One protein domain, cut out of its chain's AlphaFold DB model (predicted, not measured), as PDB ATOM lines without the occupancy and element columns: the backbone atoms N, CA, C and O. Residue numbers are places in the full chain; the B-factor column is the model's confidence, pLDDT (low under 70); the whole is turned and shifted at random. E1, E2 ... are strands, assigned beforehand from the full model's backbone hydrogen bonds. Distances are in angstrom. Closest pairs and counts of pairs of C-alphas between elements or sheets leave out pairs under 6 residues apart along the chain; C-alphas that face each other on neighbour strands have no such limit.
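AT A GLANCE: This is residues 16 to 26 and 41 to 146 of the 256 residues of the protein "Glyco_hydro_2_N domain-containing protein" of Staphylococcus lutrae (UniProt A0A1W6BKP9). Two twisted antiparallel sheets stand face to face as a sandwich, five strands against four, with short E2 at the far edge of the larger sheet and a wide loop, residues 125 to 137, at one end. The 117 printed residues include nine named strands, E1 to E9, and no named helix; the sheet orders are E2 E3 E8 E5 E6 and E1 E9 E4 E7. The class is all strand, with under half of the residues, 57, in named elements. The whole is compact, with a radius of gyration of the C-alphas of 13.8 A and spans of 43 by 31 by 23 A.

HOW THE PARTS SIT: E1, residues 44 to 46, is an edge strand antiparallel to E9, residues 138 to 145, with N 45 and O 141 3.0 A apart. E2, residues 53 to 55, and E3, residues 59 to 66, form a hairpin, with N 55 and O 59 2.9 A apart. E3 is antiparallel to E8, residues 116 to 124: N 60 to O 122 is 2.8 A. E4, residues 73 to 82, has E9 as one antiparallel neighbour, N 76 to O 142 at 2.8 A, and E7, residues 103 to 108, as the other, N 77 to O 107 at 2.8 A. E5, residues 86 to 90, pairs with E8, N 87 to O 123 at 2.8 A, and forms a hairpin with E6, residues 93 to 97, N 88 to O 96 at 3.0 A. Between the sheets, the closest C-alphas of E6 and E7, Met 95 and Trp 107, are 7.7 A apart; those of E1 and E3, Thr 45 and Ile 66, are 7.5 A apart. E4 and E8 are apart.

IN THESE COORDINATES: E1 begins at C-alpha 44 (167.015, 153.576, 165.977). E3 is 22.5 A long, E4 26.1 A, E8 26.8 A and E9 22.3 A, ending at C-alpha 145 (165.004, 148.170, 177.270).

THE WHOLE: The C-alphas farthest apart, Ser 72 and Gly 129, are 43.4 A apart. Residues 27 to 40 are cut out, a gap of 10.9 A between C-alphas 26 and 41. The link from E8 to E9 is long. Confidence is low in 36 residues, among them 16 to 26 and 126 to 134.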
ATOM      1  N   LYS A  16     177.734 135.735 168.032       42.31
ATOM      2  CA  LYS A  16     177.443 135.281 166.670       42.31
ATOM      3  C   LYS A  16     175.974 134.892 166.618       42.31
ATOM      4  O   LYS A  16     175.610 133.870 167.183       42.31
ATOM      5  N   LEU A  17     175.164 135.724 165.969       48.25
ATOM      6  CA  LEU A  17     173.712 135.606 165.887       48.25
ATOM      7  C   LEU A  17     173.325 134.248 165.272       48.25
ATOM      8  O   LEU A  17     173.410 134.099 164.049       48.25
ATOM      9  N   PRO A  18     172.890 133.238 166.050       36.34
ATOM     10  CA  PRO A  18     172.229 132.086 165.472       36.34
ATOM     11  C   PRO A  18     170.804 132.567 165.220       36.34
ATOM     12  O   PRO A  18     170.011 132.680 166.139       36.34
ATOM     13  N   ASN A  19     170.507 132.988 163.996       39.78
ATOM     14  CA  ASN A  19     169.189 133.495 163.605       39.78
ATOM     15  C   ASN A  19     168.689 134.782 164.297       39.78
ATOM     16  O   ASN A  19     167.591 135.209 163.938       39.78
ATOM     17  N   ARG A  20     169.456 135.471 165.166       43.56
ATOM     18  CA  ARG A  20     169.043 136.793 165.692       43.56
ATOM     19  C   ARG A  20     168.887 137.770 164.537       43.56
ATOM     20  O   ARG A  20     169.848 138.210 163.912       43.56
ATOM     21  N   THR A  21     167.645 138.024 164.173       40.12
ATOM     22  CA  THR A  21     167.335 138.753 162.964       40.12
ATOM     23  C   THR A  21     166.156 139.654 163.265       40.12
ATOM     24  O   THR A  21     165.010 139.242 163.140       40.12
ATOM     25  N   ARG A  22     166.490 140.921 163.532       49.50
ATOM     26  CA  ARG A  22     165.746 142.084 163.034       49.50
ATOM     27  C   ARG A  22     164.389 142.358 163.682       49.50
ATOM     28  O   ARG A  22     163.407 142.561 162.972       49.50
ATOM     29  N   TYR A  23     164.336 142.437 164.998       53.44
ATOM     30  CA  TYR A  23     163.214 143.115 165.635       53.44
ATOM     31  C   TYR A  23     163.703 144.494 166.035       53.44
ATOM     32  O   TYR A  23     164.715 144.607 166.717       53.44
ATOM     33  N   ILE A  24     163.036 145.531 165.541       56.62
ATOM     34  CA  ILE A  24     163.158 146.863 166.126       56.62
ATOM     35  C   ILE A  24     162.060 146.885 167.188       56.62
ATOM     36  O   ILE A  24     160.897 147.070 166.817       56.62
ATOM     37  N   PRO A  25     162.374 146.559 168.455       58.19
ATOM     38  CA  PRO A  25     161.402 146.677 169.512       58.19
ATOM     39  C   PRO A  25     160.956 148.127 169.606       58.19
ATOM     40  O   PRO A  25     161.762 149.054 169.548       58.19
ATOM     41  N   TYR A  26     159.651 148.321 169.713       63.56
ATOM     42  CA  TYR A  26     159.088 149.642 169.927       63.56
ATOM     43  C   TYR A  26     157.994 149.567 170.976       63.56
ATOM     44  O   TYR A  26     157.314 148.553 171.087       63.56
ATOM     45  N   SER A  41     162.991 157.681 165.659       51.78
ATOM     46  CA  SER A  41     164.140 158.531 166.018       51.78
ATOM     47  C   SER A  41     164.689 158.258 167.417       51.78
ATOM     48  O   SER A  41     165.882 158.416 167.614       51.78
ATOM     49  N   HIS A  42     163.833 157.810 168.337       57.09
ATOM     50  CA  HIS A  42     164.213 157.477 169.709       57.09
ATOM     51  C   HIS A  42     164.831 156.074 169.840       57.09
ATOM     52  O   HIS A  42     165.688 155.841 170.673       57.09
ATOM     53  N   ALA A  43     164.421 155.117 168.998       69.75
ATOM     54  CA  ALA A  43     164.829 153.716 169.151       69.75
ATOM     55  C   ALA A  43     165.945 153.295 168.186       69.75
ATOM     56  O   ALA A  43     166.672 152.342 168.452       69.75
ATOM     57  N   VAL A  44     166.068 153.954 167.030       78.25
ATOM     58  CA  VAL A  44     167.015 153.576 165.977       78.25
ATOM     59  C   VAL A  44     167.792 154.793 165.508       78.25
ATOM     60  O   VAL A  44     167.220 155.710 164.922       78.25
ATOM     61  N   THR A  45     169.114 154.741 165.660       83.31
ATOM     62  CA  THR A  45     170.034 155.728 165.075       83.31
ATOM     63  C   THR A  45     170.703 155.121 163.840       83.31
ATOM     64  O   THR A  45     171.558 154.239 163.983       83.31
ATOM     65  N   PRO A  46     170.338 155.535 162.611       82.19
ATOM     66  CA  PRO A  46     171.021 155.087 161.405       82.19
ATOM     67  C   PRO A  46     172.467 155.574 161.415       82.19
ATOM     68  O   PRO A  46     172.725 156.755 161.628       82.19
ATOM     69  N   LEU A  47     173.403 154.676 161.128       85.44
ATOM     70  CA  LEU A  47     174.827 155.000 161.053       85.44
ATOM     71  C   LEU A  47     175.334 154.993 159.612       85.44
ATOM     72  O   LEU A  47     176.530 154.892 159.388       85.44
ATOM     73  N   MET A  48     174.422 155.065 158.640       78.25
ATOM     74  CA  MET A  48     174.707 155.175 157.214       78.25
ATOM     75  C   MET A  48     174.180 156.521 156.715       78.25
ATOM     76  O   MET A  48     172.973 156.754 156.734       78.25
ATOM     77  N   GLY A  49     175.063 157.406 156.246       66.56
ATOM     78  CA  GLY A  49     174.684 158.760 155.828       66.56
ATOM     79  C   GLY A  49     175.563 159.341 154.722       66.56
ATOM     80  O   GLY A  49     176.667 158.861 154.464       66.56
ATOM     81  N   SER A  50     175.082 160.402 154.068       58.97
ATOM     82  CA  SER A  50     175.806 161.109 152.997       58.97
ATOM     83  C   SER A  50     177.091 161.793 153.464       58.97
ATOM     84  O   SER A  50     177.955 162.082 152.645       58.97
ATOM     85  N   GLU A  51     177.216 162.045 154.767       61.28
ATOM     86  CA  GLU A  51     178.402 162.634 155.402       61.28
ATOM     87  C   GLU A  51     179.445 161.580 155.803       61.28
ATOM     88  O   GLU A  51     180.429 161.899 156.462       61.28
ATOM     89  N   SER A  52     179.246 160.315 155.424       66.00
ATOM     90  CA  SER A  52     180.233 159.272 155.686       66.00
ATOM     91  C   SER A  52     181.399 159.321 154.708       66.00
ATOM     92  O   SER A  52     181.234 159.571 153.510       66.00
ATOM     93  N   THR A  53     182.595 159.050 155.224       68.12
ATOM     94  CA  THR A  53     183.822 159.067 154.430       68.12
ATOM     95  C   THR A  53     184.393 157.666 154.295       68.12
ATOM     96  O   THR A  53     184.737 157.004 155.273       68.12
ATOM     97  N   TRP A  54     184.519 157.226 153.042       68.25
ATOM     98  CA  TRP A  54     185.288 156.044 152.675       68.25
ATOM     99  C   TRP A  54     186.719 156.475 152.382       68.25
ATOM    100  O   TRP A  54     186.967 157.256 151.459       68.25
ATOM    101  N   HIS A  55     187.669 155.990 153.172       62.78
ATOM    102  CA  HIS A  55     189.078 156.304 152.974       62.78
ATOM    103  C   HIS A  55     189.756 155.257 152.088       62.78
ATOM    104  O   HIS A  55     189.369 154.089 152.066       62.78
ATOM    105  N   ALA A  56     190.830 155.671 151.408       53.66
ATOM    106  CA  ALA A  56     191.628 154.829 150.509       53.66
ATOM    107  C   ALA A  56     192.177 153.544 151.163       53.66
ATOM    108  O   ALA A  56     192.549 152.613 150.459       53.66
ATOM    109  N   ASN A  57     192.180 153.477 152.498       56.97
ATOM    110  CA  ASN A  57     192.639 152.336 153.287       56.97
ATOM    111  C   ASN A  57     191.497 151.371 153.667       56.97
ATOM    112  O   ASN A  57     191.591 150.718 154.700       56.97
ATOM    113  N   ALA A  58     190.396 151.336 152.904       74.31
ATOM    114  CA  ALA A  58     189.225 150.502 153.198       74.31
ATOM    115  C   ALA A  58     188.688 150.702 154.634       74.31
ATOM    116  O   ALA A  58     188.384 149.748 155.349       74.31
ATOM    117  N   SER A  59     188.587 151.964 155.061       81.88
ATOM    118  CA  SER A  59     187.937 152.346 156.319       81.88
ATOM    119  C   SER A  59     186.731 153.241 156.067       81.88
ATOM    120  O   SER A  59     186.707 154.038 155.126       81.88
ATOM    121  N   TYR A  60     185.735 153.072 156.923       86.56
ATOM    122  CA  TYR A  60     184.513 153.849 156.993       86.56
ATOM    123  C   TYR A  60     184.521 154.630 158.301       86.56
ATOM    124  O   TYR A  60     184.705 154.032 159.361       86.56
ATOM    125  N   GLN A  61     184.318 155.942 158.232       89.25
ATOM    126  CA  GLN A  61     184.161 156.797 159.406       89.25
ATOM    127  C   GLN A  61     182.862 157.593 159.305       89.25
ATOM    128  O   GLN A  61     182.488 158.072 158.227       89.25
ATOM    129  N   HIS A  62     182.176 157.729 160.437       90.31
ATOM    130  CA  HIS A  62     180.964 158.529 160.536       90.31
ATOM    131  C   HIS A  62     180.787 159.092 161.947       90.31
ATOM    132  O   HIS A  62     180.942 158.375 162.935       90.31
ATOM    133  N   GLN A  63     180.445 160.378 162.030       92.06
ATOM    134  CA  GLN A  63     179.986 161.004 163.265       92.06
ATOM    135  C   GLN A  63     178.465 161.001 163.297       92.06
ATOM    136  O   GLN A  63     177.819 161.295 162.293       92.06
ATOM    137  N   PHE A  64     177.905 160.700 164.459       90.00
ATOM    138  CA  PHE A  64     176.467 160.666 164.686       90.00
ATOM    139  C   PHE A  64     176.151 161.267 166.054       90.00
ATOM    140  O   PHE A  64     177.014 161.340 166.927       90.00
ATOM    141  N   VAL A  65     174.921 161.735 166.237       89.12
ATOM    142  CA  VAL A  65     174.474 162.357 167.488       89.12
ATOM    143  C   VAL A  65     173.372 161.505 168.096       89.12
ATOM    144  O   VAL A  65     172.440 161.134 167.388       89.12
ATOM    145  N   ILE A  66     173.484 161.219 169.392       88.44
ATOM    146  CA  ILE A  66     172.386 160.687 170.205       88.44
ATOM    147  C   ILE A  66     171.831 161.874 170.998       88.44
ATOM    148  O   ILE A  66     172.463 162.329 171.955       88.44
ATOM    149  N   GLU A  67     170.720 162.446 170.527       81.19
ATOM    150  CA  GLU A  67     170.122 163.662 171.108       81.19
ATOM    151  C   GLU A  67     169.386 163.382 172.426       81.19
ATOM    152  O   GLU A  67     169.291 164.257 173.281       81.19
ATOM    153  N   ASP A  68     168.883 162.166 172.592       83.38
ATOM    154  CA  ASP A  68     167.999 161.717 173.663       83.38
ATOM    155  C   ASP A  68     168.575 160.500 174.391       83.38
ATOM    156  O   ASP A  68     167.878 159.526 174.652       83.38
ATOM    157  N   TYR A  69     169.866 160.562 174.721       88.62
ATOM    158  CA  TYR A  69     170.555 159.461 175.388       88.62
ATOM    159  C   TYR A  69     169.874 159.100 176.718       88.62
ATOM    160  O   TYR A  69     169.836 159.901 177.657       88.62
ATOM    161  N   ASP A  70     169.379 157.871 176.811       89.00
ATOM    162  CA  ASP A  70     168.723 157.318 177.984       89.00
ATOM    163  C   ASP A  70     169.675 156.360 178.712       89.00
ATOM    164  O   ASP A  70     169.928 155.230 178.299       89.00
ATOM    165  N   PHE A  71     170.181 156.810 179.862       89.50
ATOM    166  CA  PHE A  71     171.055 156.014 180.730       89.50
ATOM    167  C   PHE A  71     170.381 154.764 181.322       89.50
ATOM    168  O   PHE A  71     171.052 153.963 181.973       89.50
ATOM    169  N   SER A  72     169.064 154.616 181.165       88.94
ATOM    170  CA  SER A  72     168.309 153.431 181.573       88.94
ATOM    171  C   SER A  72     168.165 152.386 180.466       88.94
ATOM    172  O   SER A  72     167.502 151.374 180.693       88.94
ATOM    173  N   LYS A  73     168.765 152.606 179.294       89.81
ATOM    174  CA  LYS A  73     168.681 151.714 178.138       89.81
ATOM    175  C   LYS A  73     170.046 151.164 177.755       89.81
ATOM    176  O   LYS A  73     171.081 151.776 178.018       89.81
ATOM    177  N   ASP A  74     170.010 150.030 177.069       90.50
ATOM    178  CA  ASP A  74     171.173 149.486 176.384       90.50
ATOM    179  C   ASP A  74     171.165 149.922 174.917       90.50
ATOM    180  O   ASP A  74     170.119 150.037 174.278       90.50
ATOM    181  N   TYR A  75     172.349 150.100 174.343       90.19
ATOM    182  CA  TYR A  75     172.540 150.477 172.949       90.19
ATOM    183  C   TYR A  75     173.285 149.379 172.203       90.19
ATOM    184  O   TYR A  75     174.440 149.065 172.491       90.19
ATOM    185  N   HIS A  76     172.621 148.813 171.201       88.69
ATOM    186  CA  HIS A  76     173.108 147.673 170.442       88.69
ATOM    187  C   HIS A  76     173.467 148.079 169.011       88.69
ATOM    188  O   HIS A  76     172.603 148.446 168.209       88.69
ATOM    189  N   LEU A  77     174.746 147.971 168.654       89.25
ATOM    190  CA  LEU A  77     175.217 148.144 167.286       89.25
ATOM    191  C   LEU A  77     174.821 146.938 166.448       89.25
ATOM    192  O   LEU A  77     175.257 145.823 166.713       89.25
ATOM    193  N   ASN A  78     174.071 147.189 165.384       86.88
ATOM    194  CA  ASN A  78     173.656 146.191 164.419       86.88
ATOM    195  C   ASN A  78     174.319 146.459 163.068       86.88
ATOM    196  O   ASN A  78     174.137 147.531 162.486       86.88
ATOM    197  N   ILE A  79     175.033 145.465 162.535       83.56
ATOM    198  CA  ILE A  79     175.606 145.512 161.183       83.56
ATOM    199  C   ILE A  79     175.055 144.355 160.364       83.56
ATOM    200  O   ILE A  79     175.067 143.197 160.783       83.56
ATOM    201  N   GLU A  80     174.577 144.668 159.167       82.12
ATOM    202  CA  GLU A  80     173.947 143.704 158.284       82.12
ATOM    203  C   GLU A  80     174.716 143.492 156.984       82.12
ATOM    204  O   GLU A  80     175.157 144.439 156.336       82.12
ATOM    205  N   GLY A  81     174.757 142.239 156.525       78.81
ATOM    206  CA  GLY A  81     175.302 141.891 155.215       78.81
ATOM    207  C   GLY A  81     176.781 142.226 155.081       78.81
ATOM    208  O   GLY A  81     177.185 142.709 154.026       78.81
ATOM    209  N   ILE A  82     177.561 141.986 156.134       80.00
ATOM    210  CA  ILE A  82     179.015 142.176 156.146       80.00
ATOM    211  C   ILE A  82     179.622 141.436 154.960       80.00
ATOM    212  O   ILE A  82     179.355 140.258 154.799       80.00
ATOM    213  N   GLN A  83     180.410 142.084 154.114       78.69
ATOM    214  CA  GLN A  83     181.050 141.452 152.953       78.69
ATOM    215  C   GLN A  83     182.538 141.181 153.181       78.69
ATOM    216  O   GLN A  83     183.142 140.427 152.425       78.69
ATOM    217  N   GLN A  84     183.133 141.793 154.209       77.81
ATOM    218  CA  GLN A  84     184.569 141.751 154.474       77.81
ATOM    219  C   GLN A  84     184.849 141.638 155.978       77.81
ATOM    220  O   GLN A  84     184.010 141.988 156.808       77.81
ATOM    221  N   HIS A  85     186.028 141.129 156.330       81.25
ATOM    222  CA  HIS A  85     186.472 141.067 157.720       81.25
ATOM    223  C   HIS A  85     186.867 142.473 158.171       81.25
ATOM    224  O   HIS A  85     187.716 143.109 157.548       81.25
ATOM    225  N   CYS A  86     186.251 142.956 159.244       82.19
ATOM    226  CA  CYS A  86     186.371 144.328 159.709       82.19
ATOM    227  C   CYS A  86     186.607 144.367 161.218       82.19
ATOM    228  O   CYS A  86     186.069 143.541 161.952       82.19
ATOM    229  N   GLN A  87     187.365 145.356 161.679       87.69
ATOM    230  CA  GLN A  87     187.393 145.800 163.070       87.69
ATOM    231  C   GLN A  87     186.469 146.996 163.234       87.69
ATOM    232  O   GLN A  87     186.364 147.826 162.331       87.69
ATOM    233  N   ILE A  88     185.815 147.082 164.385       88.81
ATOM    234  CA  ILE A  88     184.866 148.150 164.684       88.81
ATOM    235  C   ILE A  88     185.325 148.883 165.930       88.81
ATOM    236  O   ILE A  88     185.692 148.264 166.934       88.81
ATOM    237  N   PHE A  89     185.258 150.203 165.850       92.31
ATOM    238  CA  PHE A  89     185.587 151.112 166.924       92.31
ATOM    239  C   PHE A  89     184.467 152.131 167.096       92.31
ATOM    240  O   PHE A  89     183.947 152.654 166.114       92.31
ATOM    241  N   ILE A  90     184.132 152.440 168.343       94.12
ATOM    242  CA  ILE A  90     183.230 153.539 168.702       94.12
ATOM    243  C   ILE A  90     183.977 154.432 169.679       94.12
ATOM    244  O   ILE A  90     184.543 153.932 170.648       94.12
ATOM    245  N   ASN A  91     184.038 155.734 169.405       95.12
ATOM    246  CA  ASN A  91     184.783 156.707 170.206       95.12
ATOM    247  C   ASN A  91     186.222 156.241 170.512       95.12
ATOM    248  O   ASN A  91     186.723 156.383 171.625       95.12
ATOM    249  N   GLN A  92     186.887 155.656 169.504       92.81
ATOM    250  CA  GLN A  92     188.248 155.083 169.565       92.81
ATOM    251  C   GLN A  92     188.402 153.832 170.457       92.81
ATOM    252  O   GLN A  92     189.507 153.296 170.596       92.81
ATOM    253  N   LEU A  93     187.306 153.327 171.025       91.56
ATOM    254  CA  LEU A  93     187.251 152.089 171.795       91.56
ATOM    255  C   LEU A  93     187.004 150.915 170.855       91.56
ATOM    256  O   LEU A  93     186.107 150.966 170.018       91.56
ATOM    257  N   TRP A  94     187.783 149.843 170.993       88.88
ATOM    258  CA  TRP A  94     187.605 148.642 170.174       88.88
ATOM    259  C   TRP A  94     186.387 147.830 170.623       88.88
ATOM    260  O   TRP A  94     186.328 147.412 171.780       88.88
ATOM    261  N   MET A  95     185.449 147.588 169.705       87.12
ATOM    262  CA  MET A  95     184.200 146.857 169.964       87.12
ATOM    263  C   MET A  95     184.285 145.380 169.589       87.12
ATOM    264  O   MET A  95     183.702 144.533 170.259       87.12
ATOM    265  N   GLY A  96     185.009 145.051 168.520       84.00
ATOM    266  CA  GLY A  96     185.061 143.682 168.025       84.00
ATOM    267  C   GLY A  96     185.624 143.560 166.617       84.00
ATOM    268  O   GLY A  96     186.015 144.545 165.984       84.00
ATOM    269  N   SER A  97     185.646 142.323 166.122       83.81
ATOM    270  CA  SER A  97     185.949 141.994 164.729       83.81
ATOM    271  C   SER A  97     184.878 141.090 164.127       83.81
ATOM    272  O   SER A  97     184.351 140.214 164.812       83.81
ATOM    273  N   THR A  98     184.583 141.263 162.841       79.38
ATOM    274  CA  THR A  98     183.683 140.375 162.100       79.38
ATOM    275  C   THR A  98     184.435 139.118 161.647       79.38
ATOM    276  O   THR A  98     185.542 139.199 161.121       79.38
ATOM    277  N   GLU A  99     183.846 137.939 161.873       67.69
ATOM    278  CA  GLU A  99     184.503 136.647 161.593       67.69
ATOM    279  C   GLU A  99     184.169 136.050 160.219       67.69
ATOM    280  O   GLU A  99     184.814 135.087 159.806       67.69
ATOM    281  N   ALA A 100     183.128 136.541 159.537       61.97
ATOM    282  CA  ALA A 100     182.703 135.969 158.263       61.97
ATOM    283  C   ALA A 100     181.977 136.975 157.355       61.97
ATOM    284  O   ALA A 100     181.125 137.735 157.839       61.97
ATOM    285  N   PRO A 101     182.209 136.914 156.031       61.22
ATOM    286  CA  PRO A 101     181.338 137.553 155.057       61.22
ATOM    287  C   PRO A 101     179.931 136.926 155.083       61.22
ATOM    288  O   PRO A 101     179.723 135.791 155.508       61.22
ATOM    289  N   ASN A 102     178.950 137.686 154.615       62.31
ATOM    290  CA  ASN A 102     177.507 137.457 154.653       62.31
ATOM    291  C   ASN A 102     176.888 137.250 156.044       62.31
ATOM    292  O   ASN A 102     175.793 136.694 156.150       62.31
ATOM    293  N   SER A 103     177.538 137.728 157.106       70.31
ATOM    294  CA  SER A 103     176.976 137.704 158.458       70.31
ATOM    295  C   SER A 103     176.186 138.979 158.786       70.31
ATOM    296  O   SER A 103     176.397 140.046 158.201       70.31
ATOM    297  N   ASN A 104     175.237 138.843 159.714       78.50
ATOM    298  CA  ASN A 104     174.703 139.962 160.482       78.50
ATOM    299  C   ASN A 104     175.221 139.800 161.914       78.50
ATOM    300  O   ASN A 104     175.386 138.672 162.384       78.50
ATOM    301  N   VAL A 105     175.480 140.911 162.582       79.31
ATOM    302  CA  VAL A 105     176.108 140.952 163.904       79.31
ATOM    303  C   VAL A 105     175.440 142.017 164.755       79.31
ATOM    304  O   VAL A 105     174.977 143.035 164.238       79.31
ATOM    305  N   GLU A 106     175.412 141.750 166.052       83.38
ATOM    306  CA  GLU A 106     174.882 142.636 167.074       83.38
ATOM    307  C   GLU A 106     175.883 142.682 168.229       83.38
ATOM    308  O   GLU A 106     176.353 141.631 168.682       83.38
ATOM    309  N   TRP A 107     176.204 143.883 168.701       84.62
ATOM    310  CA  TRP A 107     177.042 144.095 169.878       84.62
ATOM    311  C   TRP A 107     176.395 145.096 170.811       84.62
ATOM    312  O   TRP A 107     175.973 146.157 170.364       84.62
ATOM    313  N   ASP A 108     176.401 144.791 172.103       88.00
ATOM    314  CA  ASP A 108     176.190 145.803 173.130       88.00
ATOM    315  C   ASP A 108     177.388 146.766 173.119       88.00
ATOM    316  O   ASP A 108     178.539 146.369 173.335       88.00
ATOM    317  N   VAL A 109     177.105 148.027 172.805       92.00
ATOM    318  CA  VAL A 109     178.078 149.121 172.729       92.00
ATOM    319  C   VAL A 109     177.748 150.237 173.720       92.00
ATOM    320  O   VAL A 109     178.330 151.318 173.641       92.00
ATOM    321  N   THR A 110     176.856 149.975 174.678       91.94
ATOM    322  CA  THR A 110     176.349 150.944 175.663       91.94
ATOM    323  C   THR A 110     177.483 151.689 176.357       91.94
ATOM    324  O   THR A 110     177.497 152.915 176.410       91.94
ATOM    325  N   GLN A 111     178.502 150.949 176.804       91.44
ATOM    326  CA  GLN A 111     179.653 151.492 177.536       91.44
ATOM    327  C   GLN A 111     180.615 152.324 176.670       91.44
ATOM    328  O   GLN A 111     181.510 152.975 177.207       91.44
ATOM    329  N   ALA A 112     180.483 152.273 175.342       93.75
ATOM    330  CA  ALA A 112     181.311 153.043 174.418       93.75
ATOM    331  C   ALA A 112     180.657 154.356 173.976       93.75
ATOM    332  O   ALA A 112     181.336 155.197 173.385       93.75
ATOM    333  N   LEU A 113     179.361 154.524 174.241       95.00
ATOM    334  CA  LEU A 113     178.565 155.666 173.810       95.00
ATOM    335  C   LEU A 113     178.385 156.691 174.928       95.00
ATOM    336  O   LEU A 113     178.523 156.390 176.113       95.00
ATOM    337  N   HIS A 114     178.047 157.914 174.535       94.19
ATOM    338  CA  HIS A 114     177.657 158.982 175.446       94.19
ATOM    339  C   HIS A 114     176.614 159.908 174.808       94.19
ATOM    340  O   HIS A 114     176.398 159.878 173.595       94.19
ATOM    341  N   GLU A 115     175.999 160.768 175.619       93.06
ATOM    342  CA  GLU A 115     175.107 161.829 175.144       93.06
ATOM    343  C   GLU A 115     175.830 162.761 174.153       93.06
ATOM    344  O   GLU A 115     176.992 163.136 174.359       93.06
ATOM    345  N   GLY A 116     175.147 163.144 173.072       92.88
ATOM    346  CA  GLY A 116     175.682 164.044 172.054       92.88
ATOM    347  C   GLY A 116     176.462 163.332 170.946       92.88
ATOM    348  O   GLY A 116     176.056 162.282 170.446       92.88
ATOM    349  N   THR A 117     177.548 163.955 170.480       94.81
ATOM    350  CA  THR A 117     178.295 163.515 169.290       94.81
ATOM    351  C   THR A 117     179.216 162.339 169.585       94.81
ATOM    352  O   THR A 117     180.159 162.476 170.353       94.81
ATOM    353  N   ASN A 118     179.006 161.230 168.886       95.19
ATOM    354  CA  ASN A 118     179.831 160.030 168.911       95.19
ATOM    355  C   ASN A 118     180.465 159.800 167.526       95.19
ATOM    356  O   ASN A 118     180.019 160.350 166.516       95.19
ATOM    357  N   GLU A 119     181.494 158.961 167.468       94.81
ATOM    358  CA  GLU A 119     182.171 158.565 166.230       94.81
ATOM    359  C   GLU A 119     182.223 157.041 166.115       94.81
ATOM    360  O   GLU A 119     182.592 156.355 167.068       94.81
ATOM    361  N   ILE A 120     181.899 156.510 164.936       93.12
ATOM    362  CA  ILE A 120     182.145 155.113 164.574       93.12
ATOM    363  C   ILE A 120     183.206 155.033 163.478       93.12
ATOM    364  O   ILE A 120     183.168 155.768 162.490       93.12
ATOM    365  N   GLU A 121     184.138 154.100 163.648       91.06
ATOM    366  CA  GLU A 121     185.168 153.753 162.677       91.06
ATOM    367  C   GLU A 121     185.125 152.241 162.414       91.06
ATOM    368  O   GLU A 121     185.220 151.428 163.333       91.06
ATOM    369  N   VAL A 122     184.977 151.853 161.147       88.50
ATOM    370  CA  VAL A 122     185.019 150.457 160.694       88.50
ATOM    371  C   VAL A 122     186.194 150.292 159.743       88.50
ATOM    372  O   VAL A 122     186.292 151.006 158.747       88.50
ATOM    373  N   VAL A 123     187.092 149.359 160.039       87.00
ATOM    374  CA  VAL A 123     188.365 149.180 159.327       87.00
ATOM    375  C   VAL A 123     188.437 147.768 158.765       87.00
ATOM    376  O   VAL A 123     188.370 146.810 159.532       87.00
ATOM    377  N   ALA A 124     188.583 147.609 157.448       81.44
ATOM    378  CA  ALA A 124     188.817 146.295 156.852       81.44
ATOM    379  C   ALA A 124     190.182 145.719 157.285       81.44
ATOM    380  O   ALA A 124     191.180 146.436 157.335       81.44
ATOM    381  N   ILE A 125     190.226 144.421 157.596       76.94
ATOM    382  CA  ILE A 125     191.439 143.715 158.053       76.94
ATOM    383  C   ILE A 125     192.214 143.109 156.876       76.94
ATOM    384  O   ILE A 125     193.439 143.019 156.925       76.94
ATOM    385  N   GLU A 126     191.521 142.684 155.819       67.00
ATOM    386  CA  GLU A 126     192.137 141.963 154.703       67.00
ATOM    387  C   GLU A 126     192.072 142.779 153.404       67.00
ATOM    388  O   GLU A 126     191.003 143.005 152.839       67.00
ATOM    389  N   ASP A 127     193.241 143.203 152.915       57.59
ATOM    390  CA  ASP A 127     193.421 143.860 151.617       57.59
ATOM    391  C   ASP A 127     193.406 142.820 150.482       57.59
ATOM    392  O   ASP A 127     194.441 142.432 149.941       57.59
ATOM    393  N   HIS A 128     192.221 142.314 150.132       51.97
ATOM    394  CA  HIS A 128     192.054 141.424 148.969       51.97
ATOM    395  C   HIS A 128     191.841 142.183 147.651       51.97
ATOM    396  O   HIS A 128     191.303 141.624 146.695       51.97
ATOM    397  N   GLY A 129     192.197 143.471 147.567       51.62
ATOM    398  CA  GLY A 129     191.913 144.273 146.370       51.62
ATOM    399  C   GLY A 129     190.413 144.491 146.108       51.62
ATOM    400  O   GLY A 129     190.021 144.862 145.002       51.62
ATOM    401  N   LEU A 130     189.563 144.284 147.123       52.47
ATOM    402  CA  LEU A 130     188.114 144.543 147.103       52.47
ATOM    403  C   LEU A 130     187.779 145.969 147.572       52.47
ATOM    404  O   LEU A 130     186.685 146.231 148.071       52.47
ATOM    405  N   THR A 131     188.703 146.915 147.383       52.62
ATOM    406  CA  THR A 131     188.643 148.302 147.886       52.62
ATOM    407  C   THR A 131     187.435 149.111 147.397       52.62
ATOM    408  O   THR A 131     187.171 150.184 147.927       52.62
ATOM    409  N   ASN A 132     186.683 148.601 146.413       51.81
ATOM    410  CA  ASN A 132     185.482 149.237 145.863       51.81
ATOM    411  C   ASN A 132     184.164 148.549 146.276       51.81
ATOM    412  O   ASN A 132     183.106 148.923 145.771       51.81
ATOM    413  N   GLN A 133     184.200 147.523 147.132       59.12
ATOM    414  CA  GLN A 133     182.994 146.845 147.611       59.12
ATOM    415  C   GLN A 133     182.547 147.413 148.959       59.12
ATOM    416  O   GLN A 133     183.358 147.602 149.863       59.12
ATOM    417  N   MET A 134     181.241 147.659 149.106       67.62
ATOM    418  CA  MET A 134     180.656 148.050 150.392       67.62
ATOM    419  C   MET A 134     180.985 146.989 151.452       67.62
ATOM    420  O   MET A 134     180.706 145.808 151.249       67.62
ATOM    421  N   MET A 135     181.566 147.407 152.581       74.88
ATOM    422  CA  MET A 135     181.939 146.503 153.681       74.88
ATOM    423  C   MET A 135     180.726 145.826 154.338       74.88
ATOM    424  O   MET A 135     180.853 144.732 154.883       74.88
ATOM    425  N   PHE A 136     179.553 146.452 154.273       80.50
ATOM    426  CA  PHE A 136     178.291 145.986 154.844       80.50
ATOM    427  C   PHE A 136     177.117 146.633 154.098       80.50
ATOM    428  O   PHE A 136     177.277 147.665 153.445       80.50
ATOM    429  N   ARG A 137     175.933 146.018 154.173       81.25
ATOM    430  CA  ARG A 137     174.701 146.535 153.561       81.25
ATOM    431  C   ARG A 137     174.092 147.663 154.389       81.25
ATOM    432  O   ARG A 137     173.551 148.598 153.810       81.25
ATOM    433  N   ASP A 138     174.130 147.540 155.714       80.81
ATOM    434  CA  ASP A 138     173.481 148.491 156.618       80.81
ATOM    435  C   ASP A 138     174.108 148.469 158.019       80.81
ATOM    436  O   ASP A 138     174.652 147.440 158.430       80.81
ATOM    437  N   MET A 139     174.004 149.586 158.741       85.50
ATOM    438  CA  MET A 139     174.557 149.778 160.079       85.50
ATOM    439  C   MET A 139     173.729 150.792 160.875       85.50
ATOM    440  O   MET A 139     173.416 151.875 160.381       85.50
ATOM    441  N   TYR A 140     173.358 150.435 162.102       86.19
ATOM    442  CA  TYR A 140     172.495 151.250 162.957       86.19
ATOM    443  C   TYR A 140     172.694 150.896 164.433       86.19
ATOM    444  O   TYR A 140     173.047 149.760 164.754       86.19
ATOM    445  N   LEU A 141     172.448 151.855 165.324       87.31
ATOM    446  CA  LEU A 141     172.242 151.577 166.745       87.31
ATOM    447  C   LEU A 141     170.767 151.306 166.993       87.31
ATOM    448  O   LEU A 141     169.903 151.962 166.408       87.31
ATOM    449  N   LEU A 142     170.513 150.353 167.875       86.19
ATOM    450  CA  LEU A 142     169.202 150.034 168.396       86.19
ATOM    451  C   LEU A 142     169.220 150.259 169.906       86.19
ATOM    452  O   LEU A 142     169.990 149.608 170.608       86.19
ATOM    453  N   GLU A 143     168.386 151.169 170.383       86.75
ATOM    454  CA  GLU A 143     168.099 151.314 171.804       86.75
ATOM    455  C   GLU A 143     167.208 150.150 172.260       86.75
ATOM    456  O   GLU A 143     166.265 149.756 171.567       86.75
ATOM    457  N   ARG A 144     167.537 149.564 173.409       88.44
ATOM    458  CA  ARG A 144     166.902 148.372 173.970       88.44
ATOM    459  C   ARG A 144     166.547 148.616 175.432       88.44
ATOM    460  O   ARG A 144     167.331 149.189 176.184       88.44
ATOM    461  N   ALA A 145     165.380 148.142 175.857       89.25
ATOM    462  CA  ALA A 145     165.004 148.170 177.270       89.25
ATOM    463  C   ALA A 145     165.810 147.139 178.068       89.25
ATOM    464  O   ALA A 145     166.121 146.076 177.540       89.25
ATOM    465  N   ASN A 146     166.102 147.406 179.342       89.44
ATOM    466  CA  ASN A 146     166.854 146.470 180.192       89.44
ATOM    467  C   ASN A 146     166.064 145.190 180.528       89.44
ATOM    468  O   ASN A 146     166.668 144.145 180.740       89.44
TER     469      ASN A 146